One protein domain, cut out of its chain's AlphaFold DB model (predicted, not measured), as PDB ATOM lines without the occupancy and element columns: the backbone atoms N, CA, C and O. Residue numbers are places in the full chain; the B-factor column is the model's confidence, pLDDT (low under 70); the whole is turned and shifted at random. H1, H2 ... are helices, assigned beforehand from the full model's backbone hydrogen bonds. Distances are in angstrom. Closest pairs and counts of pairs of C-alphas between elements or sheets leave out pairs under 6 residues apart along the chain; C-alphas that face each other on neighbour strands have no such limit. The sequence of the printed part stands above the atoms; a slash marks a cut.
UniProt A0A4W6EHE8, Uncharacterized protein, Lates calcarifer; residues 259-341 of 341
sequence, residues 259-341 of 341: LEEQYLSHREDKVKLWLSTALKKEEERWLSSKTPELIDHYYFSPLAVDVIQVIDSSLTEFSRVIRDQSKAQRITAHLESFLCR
ATOM      1  N   LEU A 259      42.393 -49.485 -27.016       96.50
ATOM      2  CA  LEU A 259      42.892 -48.205 -26.508       96.50
ATOM      3  C   LEU A 259      41.745 -47.285 -26.073       96.50
ATOM      4  O   LEU A 259      41.822 -46.667 -25.013       96.50
ATOM      5  N   GLU A 260      40.665 -47.220 -26.854       96.25
ATOM      6  CA  GLU A 260      39.477 -46.441 -26.497       96.25
ATOM      7  C   GLU A 260      38.844 -46.944 -25.195       96.25
ATOM      8  O   GLU A 260      38.472 -46.131 -24.352       96.25
ATOM      9  N   GLU A 261      38.766 -48.262 -24.993       96.19
ATOM     10  CA  GLU A 261      38.254 -48.856 -23.757       96.19
ATOM     11  C   GLU A 261      39.145 -48.533 -22.554       96.19
ATOM     12  O   GLU A 261      38.640 -48.121 -21.509       96.19
ATOM     13  N   GLN A 262      40.469 -48.651 -22.709       95.88
ATOM     14  CA  GLN A 262      41.430 -48.263 -21.675       95.88
ATOM     15  C   GLN A 262      41.266 -46.784 -21.295       95.88
ATOM     16  O   GLN A 262      41.260 -46.443 -20.109       95.88
ATOM     17  N   TYR A 263      41.118 -45.907 -22.293       96.38
ATOM     18  CA  TYR A 263      40.898 -44.484 -22.064       96.38
ATOM     19  C   TYR A 263      39.578 -44.226 -21.332       96.38
ATOM     20  O   TYR A 263      39.560 -43.530 -20.317       96.38
ATOM     21  N   LEU A 264      38.481 -44.803 -21.826       96.38
ATOM     22  CA  LEU A 264      37.140 -44.610 -21.282       96.38
ATOM     23  C   LEU A 264      37.021 -45.106 -19.845       96.38
ATOM     24  O   LEU A 264      36.598 -44.330 -18.992       96.38
ATOM     25  N   SER A 265      37.482 -46.326 -19.564       96.19
ATOM     26  CA  SER A 265      37.464 -46.900 -18.215       96.19
ATOM     27  C   SER A 265      38.186 -45.997 -17.209       96.19
ATOM     28  O   SER A 265      37.650 -45.670 -16.151       96.19
ATOM     29  N   HIS A 266      39.379 -45.499 -17.561       95.50
ATOM     30  CA  HIS A 266      40.106 -44.569 -16.696       95.50
ATOM     31  C   HIS A 266      39.344 -43.253 -16.483       95.50
ATOM     32  O   HIS A 266      39.363 -42.677 -15.391       95.50
ATOM     33  N   ARG A 267      38.680 -42.741 -17.525       94.69
ATOM     34  CA  ARG A 267      37.898 -41.503 -17.437       94.69
ATOM     35  C   ARG A 267      36.661 -41.660 -16.569       94.69
ATOM     36  O   ARG A 267      36.405 -40.775 -15.757       94.69
ATOM     37  N   GLU A 268      35.948 -42.770 -16.693       95.62
ATOM     38  CA  GLU A 268      34.813 -43.121 -15.839       95.62
ATOM     39  C   GLU A 268      35.221 -43.159 -14.360       95.62
ATOM     40  O   GLU A 268      34.607 -42.484 -13.527       95.62
ATOM     41  N   ASP A 269      36.325 -43.838 -14.034       95.81
ATOM     42  CA  ASP A 269      36.852 -43.895 -12.666       95.81
ATOM     43  C   ASP A 269      37.224 -42.507 -12.125       95.81
ATOM     44  O   ASP A 269      36.899 -42.164 -10.982       95.81
ATOM     45  N   LYS A 270      37.860 -41.671 -12.955       95.25
ATOM     46  CA  LYS A 270      38.253 -40.303 -12.589       95.25
ATOM     47  C   LYS A 270      37.038 -39.412 -12.323       95.25
ATOM     48  O   LYS A 270      36.998 -38.717 -11.309       95.25
ATOM     49  N   VAL A 271      36.031 -39.468 -13.196       96.31
ATOM     50  CA  VAL A 271      34.767 -38.731 -13.045       96.31
ATOM     51  C   VAL A 271      34.058 -39.171 -11.771       96.31
ATOM     52  O   VAL A 271      33.698 -38.334 -10.945       96.31
ATOM     53  N   LYS A 272      33.930 -40.481 -11.543       95.69
ATOM     54  CA  LYS A 272      33.314 -41.036 -10.333       95.69
ATOM     55  C   LYS A 272      34.028 -40.587  -9.058       95.69
ATOM     56  O   LYS A 272      33.364 -40.244  -8.072       95.69
ATOM     57  N   LEU A 273      35.362 -40.575  -9.066       96.00
ATOM     58  CA  LEU A 273      36.173 -40.101  -7.946       96.00
ATOM     59  C   LEU A 273      35.939 -38.611  -7.682       96.00
ATOM     60  O   LEU A 273      35.721 -38.220  -6.533       96.00
ATOM     61  N   TRP A 274      35.960 -37.781  -8.724       96.62
ATOM     62  CA  TRP A 274      35.764 -36.338  -8.605       96.62
ATOM     63  C   TRP A 274      34.362 -35.973  -8.130       96.62
ATOM     64  O   TRP A 274      34.240 -35.195  -7.188       96.62
ATOM     65  N   LEU A 275      33.326 -36.600  -8.689       95.81
ATOM     66  CA  LEU A 275      31.945 -36.423  -8.241       95.81
ATOM     67  C   LEU A 275      31.773 -36.840  -6.773       95.81
ATOM     68  O   LEU A 275      31.230 -36.084  -5.971       95.81
ATOM     69  N   SER A 276      32.307 -38.002  -6.382       94.69
ATOM     70  CA  SER A 276      32.244 -38.456  -4.982       94.69
ATOM     71  C   SER A 276      33.007 -37.522  -4.036       94.69
ATOM     72  O   SER A 276      32.583 -37.297  -2.906       94.69
ATOM     73  N   THR A 277      34.123 -36.950  -4.491       95.25
ATOM     74  CA  THR A 277      34.910 -35.985  -3.711       95.25
ATOM     75  C   THR A 277      34.180 -34.652  -3.560       95.25
ATOM     76  O   THR A 277      34.216 -34.070  -2.478       95.25
ATOM     77  N   ALA A 278      33.520 -34.170  -4.617       94.44
ATOM     78  CA  ALA A 278      32.706 -32.958  -4.575       94.44
ATOM     79  C   ALA A 278      31.557 -33.107  -3.568       94.44
ATOM     80  O   ALA A 278      31.397 -32.250  -2.701       94.44
ATOM     81  N   LEU A 279      30.846 -34.244  -3.602       93.62
ATOM     82  CA  LEU A 279      29.775 -34.543  -2.648       93.62
ATOM     83  C   LEU A 279      30.289 -34.585  -1.207       93.62
ATOM     84  O   LEU A 279      29.769 -33.883  -0.348       93.62
ATOM     85  N   LYS A 280      31.363 -35.342  -0.954       93.62
ATOM     86  CA  LYS A 280      31.936 -35.478   0.391       93.62
ATOM     87  C   LYS A 280      32.365 -34.131   0.979       93.62
ATOM     88  O   LYS A 280      32.142 -33.869   2.156       93.62
ATOM     89  N   LYS A 281      32.975 -33.260   0.169       92.31
ATOM     90  CA  LYS A 281      33.355 -31.910   0.611       92.31
ATOM     91  C   LYS A 281      32.139 -31.064   0.972       92.31
ATOM     92  O   LYS A 281      32.216 -30.265   1.902       92.31
ATOM     93  N   GLU A 282      31.040 -31.213   0.241       91.44
ATOM     94  CA  GLU A 282      29.803 -30.502   0.540       91.44
ATOM     95  C   GLU A 282      29.140 -31.032   1.822       91.44
ATOM     96  O   GLU A 282      28.776 -30.239   2.690       91.44
ATOM     97  N   GLU A 283      29.110 -32.351   2.022       91.69
ATOM     98  CA  GLU A 283      28.664 -32.973   3.278       91.69
ATOM     99  C   GLU A 283      29.490 -32.485   4.481       91.69
ATOM    100  O   GLU A 283      28.940 -32.076   5.506       91.69
ATOM    101  N   GLU A 284      30.821 -32.464   4.358       92.31
ATOM    102  CA  GLU A 284      31.725 -31.952   5.396       92.31
ATOM    103  C   GLU A 284      31.454 -30.471   5.709       92.31
ATOM    104  O   GLU A 284      31.484 -30.069   6.876       92.31
ATOM    105  N   ARG A 285      31.145 -29.650   4.693       88.81
ATOM    106  CA  ARG A 285      30.762 -28.244   4.890       88.81
ATOM    107  C   ARG A 285      29.464 -28.124   5.674       88.81
ATOM    108  O   ARG A 285      29.439 -27.346   6.629       88.81
ATOM    109  N   TRP A 286      28.441 -28.905   5.332       87.69
ATOM    110  CA  TRP A 286      27.164 -28.907   6.054       87.69
ATOM    111  C   TRP A 286      27.336 -29.311   7.522       87.69
ATOM    112  O   TRP A 286      26.731 -28.706   8.406       87.69
ATOM    113  N   LEU A 287      28.223 -30.268   7.806       89.88
ATOM    114  CA  LEU A 287      28.527 -30.709   9.172       89.88
ATOM    115  C   LEU A 287      29.406 -29.717   9.956       89.88
ATOM    116  O   LEU A 287      29.398 -29.723  11.188       89.88
ATOM    117  N   SER A 288      30.146 -28.835   9.278       85.81
ATOM    118  CA  SER A 288      31.143 -27.950   9.904       85.81
ATOM    119  C   SER A 288      30.576 -26.785  10.736       85.81
ATOM    120  O   SER A 288      31.348 -25.965  11.232       85.81
ATOM    121  N   SER A 289      29.249 -26.691  10.909       79.31
ATOM    122  CA  SER A 289      28.536 -25.606  11.621       79.31
ATOM    123  C   SER A 289      28.811 -24.185  11.096       79.31
ATOM    124  O   SER A 289      28.412 -23.202  11.720       79.31
ATOM    125  N   LYS A 290      29.482 -24.053   9.945       82.31
ATOM    126  CA  LYS A 290      29.707 -22.775   9.266       82.31
ATOM    127  C   LYS A 290      28.468 -22.408   8.454       82.31
ATOM    128  O   LYS A 290      27.949 -23.233   7.709       82.31
ATOM    129  N   THR A 291      28.014 -21.164   8.572       81.56
ATOM    130  CA  THR A 291      26.951 -20.627   7.713       81.56
ATOM    131  C   THR A 291      27.424 -20.594   6.255       81.56
ATOM    132  O   THR A 291      28.509 -20.051   6.018       81.56
ATOM    133  N   PRO A 292      26.649 -21.138   5.294       84.88
ATOM    134  CA  PRO A 292      26.969 -21.021   3.875       84.88
ATOM    135  C   PRO A 292      27.103 -19.559   3.446       84.88
ATOM    136  O   PRO A 292      26.493 -18.665   4.037       84.88
ATOM    137  N   GLU A 293      27.902 -19.329   2.410       87.56
ATOM    138  CA  GLU A 293      28.068 -18.007   1.816       87.56
ATOM    139  C   GLU A 293      26.737 -17.505   1.236       87.56
ATOM    140  O   GLU A 293      25.929 -18.289   0.737       87.56
ATOM    141  N   LEU A 294      26.500 -16.193   1.319       90.62
ATOM    142  CA  LEU A 294      25.350 -15.544   0.696       90.62
ATOM    143  C   LEU A 294      25.818 -14.773  -0.534       90.62
ATOM    144  O   LEU A 294      26.628 -13.856  -0.414       90.62
ATOM    145  N   ILE A 295      25.251 -15.103  -1.689       88.62
ATOM    146  CA  ILE A 295      25.419 -14.351  -2.934       88.62
ATOM    147  C   ILE A 295      24.033 -13.847  -3.332       88.62
ATOM    148  O   ILE A 295      23.091 -14.632  -3.407       88.62
ATOM    149  N   ASP A 296      23.884 -12.531  -3.503       88.69
ATOM    150  CA  ASP A 296      22.604 -11.874  -3.815       88.69
ATOM    151  C   ASP A 296      21.437 -12.291  -2.898       88.69
ATOM    152  O   ASP A 296      20.303 -12.463  -3.335       88.69
ATOM    153  N   HIS A 297      21.717 -12.444  -1.599       89.81
ATOM    154  CA  HIS A 297      20.771 -12.894  -0.563       89.81
ATOM    155  C   HIS A 297      20.321 -14.364  -0.644       89.81
ATOM    156  O   HIS A 297      19.472 -14.774   0.148       89.81
ATOM    157  N   TYR A 298      20.917 -15.179  -1.517       88.00
ATOM    158  CA  TYR A 298      20.681 -16.622  -1.586       88.00
ATOM    159  C   TYR A 298      21.861 -17.402  -1.012       88.00
ATOM    160  O   TYR A 298      23.017 -17.019  -1.190       88.00
ATOM    161  N   TYR A 299      21.570 -18.517  -0.337       86.81
ATOM    162  CA  TYR A 299      22.612 -19.442   0.103       86.81
ATOM    163  C   TYR A 299      23.291 -20.061  -1.112       86.81
ATOM    164  O   TYR A 299      22.645 -20.696  -1.948       86.81
ATOM    165  N   PHE A 300      24.599 -19.871  -1.194       87.38
ATOM    166  CA  PHE A 300      25.421 -20.399  -2.259       87.38
ATOM    167  C   PHE A 300      26.020 -21.747  -1.854       87.38
ATOM    168  O   PHE A 300      26.588 -21.900  -0.771       87.38
ATOM    169  N   SER A 301      25.919 -22.712  -2.765       88.25
ATOM    170  CA  SER A 301      26.672 -23.961  -2.725       88.25
ATOM    171  C   SER A 301      27.426 -24.098  -4.045       88.25
ATOM    172  O   SER A 301      26.801 -24.026  -5.109       88.25
ATOM    173  N   PRO A 302      28.750 -24.316  -4.022       90.00
ATOM    174  CA  PRO A 302      29.516 -24.493  -5.246       90.00
ATOM    175  C   PRO A 302      29.311 -25.881  -5.864       90.00
ATOM    176  O   PRO A 302      29.783 -26.105  -6.972       90.00
ATOM    177  N   LEU A 303      28.592 -26.804  -5.203       92.69
ATOM    178  CA  LEU A 303      28.460 -28.195  -5.646       92.69
ATOM    179  C   LEU A 303      27.973 -28.312  -7.095       92.69
ATOM    180  O   LEU A 303      28.529 -29.084  -7.871       92.69
ATOM    181  N   ALA A 304      26.958 -27.532  -7.478       92.00
ATOM    182  CA  ALA A 304      26.441 -27.550  -8.844       92.00
ATOM    183  C   ALA A 304      27.506 -27.111  -9.863       92.00
ATOM    184  O   ALA A 304      27.650 -27.739 -10.910       92.00
ATOM    185  N   VAL A 305      28.277 -26.069  -9.539       93.00
ATOM    186  CA  VAL A 305      29.365 -25.565 -10.389       93.00
ATOM    187  C   VAL A 305      30.473 -26.609 -10.506       93.00
ATOM    188  O   VAL A 305      30.879 -26.936 -11.619       93.00
ATOM    189  N   ASP A 306      30.899 -27.186  -9.380       94.56
ATOM    190  CA  ASP A 306      31.948 -28.208  -9.324       94.56
ATOM    191  C   ASP A 306      31.569 -29.441 -10.167       94.56
ATOM    192  O   ASP A 306      32.374 -29.947 -10.950       94.56
ATOM    193  N   VAL A 307      30.321 -29.909 -10.057       95.44
ATOM    194  CA  VAL A 307      29.805 -31.070 -10.803       95.44
ATOM    195  C   VAL A 307      29.706 -30.783 -12.300       95.44
ATOM    196  O   VAL A 307      30.160 -31.598 -13.105       95.44
ATOM    197  N   ILE A 308      29.149 -29.627 -12.686       95.06
ATOM    198  CA  ILE A 308      29.066 -29.218 -14.095       95.06
ATOM    199  C   ILE A 308      30.470 -29.143 -14.692       95.06
ATOM    200  O   ILE A 308      30.703 -29.698 -15.765       95.06
ATOM    201  N   GLN A 309      31.420 -28.533 -13.981       95.62
ATOM    202  CA  GLN A 309      32.796 -28.402 -14.444       95.62
ATOM    203  C   GLN A 309      33.486 -29.764 -14.617       95.62
ATOM    204  O   GLN A 309      34.208 -29.957 -15.598       95.62
ATOM    205  N   VAL A 310      33.258 -30.718 -13.707       95.62
ATOM    206  CA  VAL A 310      33.787 -32.090 -13.817       95.62
ATOM    207  C   VAL A 310      33.292 -32.776 -15.090       95.62
ATOM    208  O   VAL A 310      34.098 -33.364 -15.818       95.62
ATOM    209  N   ILE A 311      31.990 -32.696 -15.376       95.31
ATOM    210  CA  ILE A 311      31.395 -33.316 -16.565       95.31
ATOM    211  C   ILE A 311      31.864 -32.609 -17.839       95.31
ATOM    212  O   ILE A 311      32.362 -33.271 -18.748       95.31
ATOM    213  N   ASP A 312      31.770 -31.281 -17.890       95.19
ATOM    214  CA  ASP A 312      32.133 -30.476 -19.061       95.19
ATOM    215  C   ASP A 312      33.608 -30.647 -19.454       95.19
ATOM    216  O   ASP A 312      33.926 -30.922 -20.615       95.19
ATOM    217  N   SER A 313      34.517 -30.605 -18.472       94.44
ATOM    218  CA  SER A 313      35.951 -30.820 -18.715       94.44
ATOM    219  C   SER A 313      36.219 -32.233 -19.242       94.44
ATOM    220  O   SER A 313      36.990 -32.420 -20.183       94.44
ATOM    221  N   SER A 314      35.542 -33.238 -18.677       93.94
ATOM    222  CA  SER A 314      35.709 -34.636 -19.089       93.94
ATOM    223  C   SER A 314      35.181 -34.888 -20.502       93.94
ATOM    224  O   SER A 314      35.825 -35.600 -21.271       93.94
ATOM    225  N   LEU A 315      34.051 -34.278 -20.868       94.56
ATOM    226  CA  LEU A 315      33.482 -34.360 -22.215       94.56
ATOM    227  C   LEU A 315      34.334 -33.618 -23.248       94.56
ATOM    228  O   LEU A 315      34.556 -34.143 -24.338       94.56
ATOM    229  N   THR A 316      34.863 -32.446 -22.893       93.50
ATOM    230  CA  THR A 316      35.766 -31.674 -23.757       93.50
ATOM    231  C   THR A 316      37.064 -32.432 -24.042       93.50
ATOM    232  O   THR A 316      37.575 -32.415 -25.163       93.50
ATOM    233  N   GLU A 317      37.624 -33.116 -23.042       91.50
ATOM    234  CA  GLU A 317      38.801 -33.966 -23.241       91.50
ATOM    235  C   GLU A 317      38.463 -35.221 -24.056       91.50
ATOM    236  O   GLU A 317      39.210 -35.573 -24.969       91.50
ATOM    237  N   PHE A 318      37.320 -35.855 -23.785       93.38
ATOM    238  CA  PHE A 318      36.833 -37.011 -24.537       93.38
ATOM    239  C   PHE A 318      36.660 -36.695 -26.027       93.38
ATOM    240  O   PHE A 318      37.161 -37.445 -26.866       93.38
ATOM    241  N   SER A 319      36.031 -35.565 -26.371       91.94
ATOM    242  CA  SER A 319      35.750 -35.197 -27.765       91.94
ATOM    243  C   SER A 319      37.015 -34.915 -28.577       91.94
ATOM    244  O   SER A 319      36.983 -34.945 -29.804       91.94
ATOM    245  N   ARG A 320      38.136 -34.620 -27.907       89.69
ATOM    246  CA  ARG A 320      39.447 -34.461 -28.551       89.69
ATOM    247  C   ARG A 320      40.128 -35.796 -28.825       89.69
ATOM    248  O   ARG A 320      41.012 -35.848 -29.665       89.69
ATOM    249  N   VAL A 321      39.764 -36.866 -28.126       93.25
ATOM    250  CA  VAL A 321      40.484 -38.149 -28.169       93.25
ATOM    251  C   VAL A 321      39.694 -39.199 -28.945       93.25
ATOM    252  O   VAL A 321      40.233 -39.848 -29.842       93.25
ATOM    253  N   ILE A 322      38.410 -39.338 -28.629       93.25
ATOM    254  CA  ILE A 322      37.522 -40.358 -29.181       93.25
ATOM    255  C   ILE A 322      36.745 -39.771 -30.348       93.25
ATOM    256  O   ILE A 322      36.200 -38.674 -30.254       93.25
ATOM    257  N   ARG A 323      36.676 -40.513 -31.454       90.75
ATOM    258  CA  ARG A 323      35.933 -40.082 -32.643       90.75
ATOM    259  C   ARG A 323      34.430 -40.326 -32.502       90.75
ATOM    260  O   ARG A 323      33.633 -39.460 -32.859       90.75
ATOM    261  N   ASP A 324      34.046 -41.490 -31.986       92.62
ATOM    262  CA  ASP A 324      32.649 -41.874 -31.781       92.62
ATOM    263  C   ASP A 324      32.050 -41.169 -30.558       92.62
ATOM    264  O   ASP A 324      32.202 -41.614 -29.419       92.62
ATOM    265  N   GLN A 325      31.333 -40.070 -30.803       92.25
ATOM    266  CA  GLN A 325      30.745 -39.260 -29.737       92.25
ATOM    267  C   GLN A 325      29.602 -39.958 -28.987       92.25
ATOM    268  O   GLN A 325      29.256 -39.523 -27.891       92.25
ATOM    269  N   SER A 326      29.034 -41.052 -29.510       93.38
ATOM    270  CA  SER A 326      27.988 -41.796 -28.793       93.38
ATOM    271  C   SER A 326      28.503 -42.376 -27.466       93.38
ATOM    272  O   SER A 326      27.760 -42.456 -26.486       93.38
ATOM    273  N   LYS A 327      29.811 -42.659 -27.380       94.19
ATOM    274  CA  LYS A 327      30.471 -43.170 -26.169       94.19
ATOM    275  C   LYS A 327      30.524 -42.155 -25.020       94.19
ATOM    276  O   LYS A 327      30.755 -42.560 -23.884       94.19
ATOM    277  N   ALA A 328      30.224 -40.874 -25.259       93.94
ATOM    278  CA  ALA A 328      30.089 -39.856 -24.209       93.94
ATOM    279  C   ALA A 328      29.004 -40.203 -23.168       93.94
ATOM    280  O   ALA A 328      29.060 -39.745 -22.022       93.94
ATOM    281  N   GLN A 329      28.030 -41.044 -23.538       93.62
ATOM    282  CA  GLN A 329      26.992 -41.540 -22.629       93.62
ATOM    283  C   GLN A 329      27.569 -42.269 -21.411       93.62
ATOM    284  O   GLN A 329      27.029 -42.149 -20.316       93.62
ATOM    285  N   ARG A 330      28.716 -42.942 -21.562       93.62
ATOM    286  CA  ARG A 330      29.421 -43.599 -20.450       93.62
ATOM    287  C   ARG A 330      29.843 -42.617 -19.359       93.62
ATOM    288  O   ARG A 330      29.637 -42.867 -18.179       93.62
ATOM    289  N   ILE A 331      30.356 -41.454 -19.761       93.00
ATOM    290  CA  ILE A 331      30.764 -40.392 -18.835       93.00
ATOM    291  C   ILE A 331      29.533 -39.748 -18.184       93.00
ATOM    292  O   ILE A 331      29.495 -39.560 -16.968       93.00
ATOM    293  N   THR A 332      28.517 -39.418 -18.982       92.88
ATOM    294  CA  THR A 332      27.321 -38.708 -18.492       92.88
ATOM    295  C   THR A 332      26.418 -39.569 -17.609       92.88
ATOM    296  O   THR A 332      25.808 -39.028 -16.691       92.88
ATOM    297  N   ALA A 333      26.404 -40.895 -17.772       93.25
ATOM    298  CA  ALA A 333      25.666 -41.811 -16.895       93.25
ATOM    299  C   ALA A 333      26.091 -41.705 -15.414       93.25
ATOM    300  O   ALA A 333      25.295 -41.946 -14.504       93.25
ATOM    301  N   HIS A 334      27.331 -41.284 -15.135       92.88
ATOM    302  CA  HIS A 334      27.773 -41.041 -13.760       92.88
ATOM    303  C   HIS A 334      27.097 -39.833 -13.106       92.88
ATOM    304  O   HIS A 334      26.981 -39.812 -11.880       92.88
ATOM    305  N   LEU A 335      26.614 -38.865 -13.891       92.00
ATOM    306  CA  LEU A 335      25.829 -37.748 -13.371       92.00
ATOM    307  C   LEU A 335      24.474 -38.234 -12.845       92.00
ATOM    308  O   LEU A 335      24.066 -37.831 -11.763       92.00
ATOM    309  N   GLU A 336      23.812 -39.152 -13.552       89.25
ATOM    310  CA  GLU A 336      22.552 -39.748 -13.086       89.25
ATOM    311  C   GLU A 336      22.751 -40.486 -11.759       89.25
ATOM    312  O   GLU A 336      22.014 -40.269 -10.798       89.25
ATOM    313  N   SER A 337      23.805 -41.304 -11.668       88.62
ATOM    314  CA  SER A 337      24.144 -41.986 -10.416       88.62
ATOM    315  C   SER A 337      24.498 -41.016  -9.288       88.62
ATOM    316  O   SER A 337      24.317 -41.379  -8.125       88.62
ATOM    317  N   PHE A 338      25.054 -39.847  -9.601       92.25
ATOM    318  CA  PHE A 338      25.385 -38.820  -8.618       92.25
ATOM    319  C   PHE A 338      24.129 -38.120  -8.090       92.25
ATOM    320  O   PHE A 338      24.008 -37.954  -6.885       92.25
ATOM    321  N   LEU A 339      23.185 -37.771  -8.968       90.38
ATOM    322  CA  LEU A 339      21.938 -37.084  -8.600       90.38
ATOM    323  C   LEU A 339      20.973 -37.958  -7.782       90.38
ATOM    324  O   LEU A 339      20.089 -37.430  -7.115       90.38
ATOM    325  N   CYS A 340      21.122 -39.283  -7.852       86.88
ATOM    326  CA  CYS A 340      20.302 -40.244  -7.108       86.88
ATOM    327  C   CYS A 340      20.840 -40.592  -5.706       86.88
ATOM    328  O   CYS A 340      20.224 -41.416  -5.026       86.88
ATOM    329  N   ARG A 341      21.994 -40.050  -5.300       74.19
ATOM    330  CA  ARG A 341      22.542 -40.190  -3.940       74.19
ATOM    331  C   ARG A 341      22.044 -39.058  -3.061       74.19
ATOM    332  O   ARG A 341      21.766 -39.358  -1.880       74.19
TER     333      ARG A 341
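What this domain is: This is residues 259 to 341 of the 341 residues of an uncharacterized protein of Lates calcarifer (UniProt A0A4W6EHE8). Three helices stand side by side in an up-and-down bundle, each running against the one before it; their centres make a triangle. The longest, H1, runs past the other two at its C-terminal end, where a long loop, residues 288 to 302, folds back to H2. The printed part has 83 residues with three named helices in the order H1, H2, H3 and no named strand; the class is all helix. It is loose, with a radius of gyration of the C-alphas of 15.3 A, and only just elongated, spanning 46 by 24 by 18 A.

How they stand to each other: H1, residues 259 to 287, touches H2, residues 303 to 321, closest at the C-alphas of Leu 275 and Val 307, 6.3 A apart. This helical hairpin has a shallow tilt of 10 degrees, opposite ways. With residues 264 to 276 alone H1 touches H3, residues 325 to 339, at a shallow tilt of 22 degrees, the same way; the closest C-alphas, of Glu 268 and Ile 331, are 5.7 A apart. H2 and H3 form another helical hairpin, at a shallow tilt of 17 degrees, opposite ways. H2 touches H3 with residues 311 to 319 alone, closest at the C-alphas of Ser 319 and Gln 325, 6.7 A apart. Every O i to N i+4 pair is within hydrogen-bond range in H1, 14 of 15 in H2, and 5 of 11 in H3, where 10 of 12 O i to N i+3 pairs are within range.

Where its parts are: H1 begins at C-alpha 259, (42.892, -48.205, -26.508), and is 42.3 A long. H2 measures 27.4 A and H3 23.0 A, ending at C-alpha 339, (21.938, -37.084, -8.600).

The domain as a whole: The C-alphas of Leu 259 and His 297 are the farthest apart, 49.1 A. The link from H1 to H2 is long, and in it residues 294 to 295 pair antiparallel with 298 to 299; that from H2 to H3 is tight. The printed part has no cut, and no printed residue is under 70 in pLDDT.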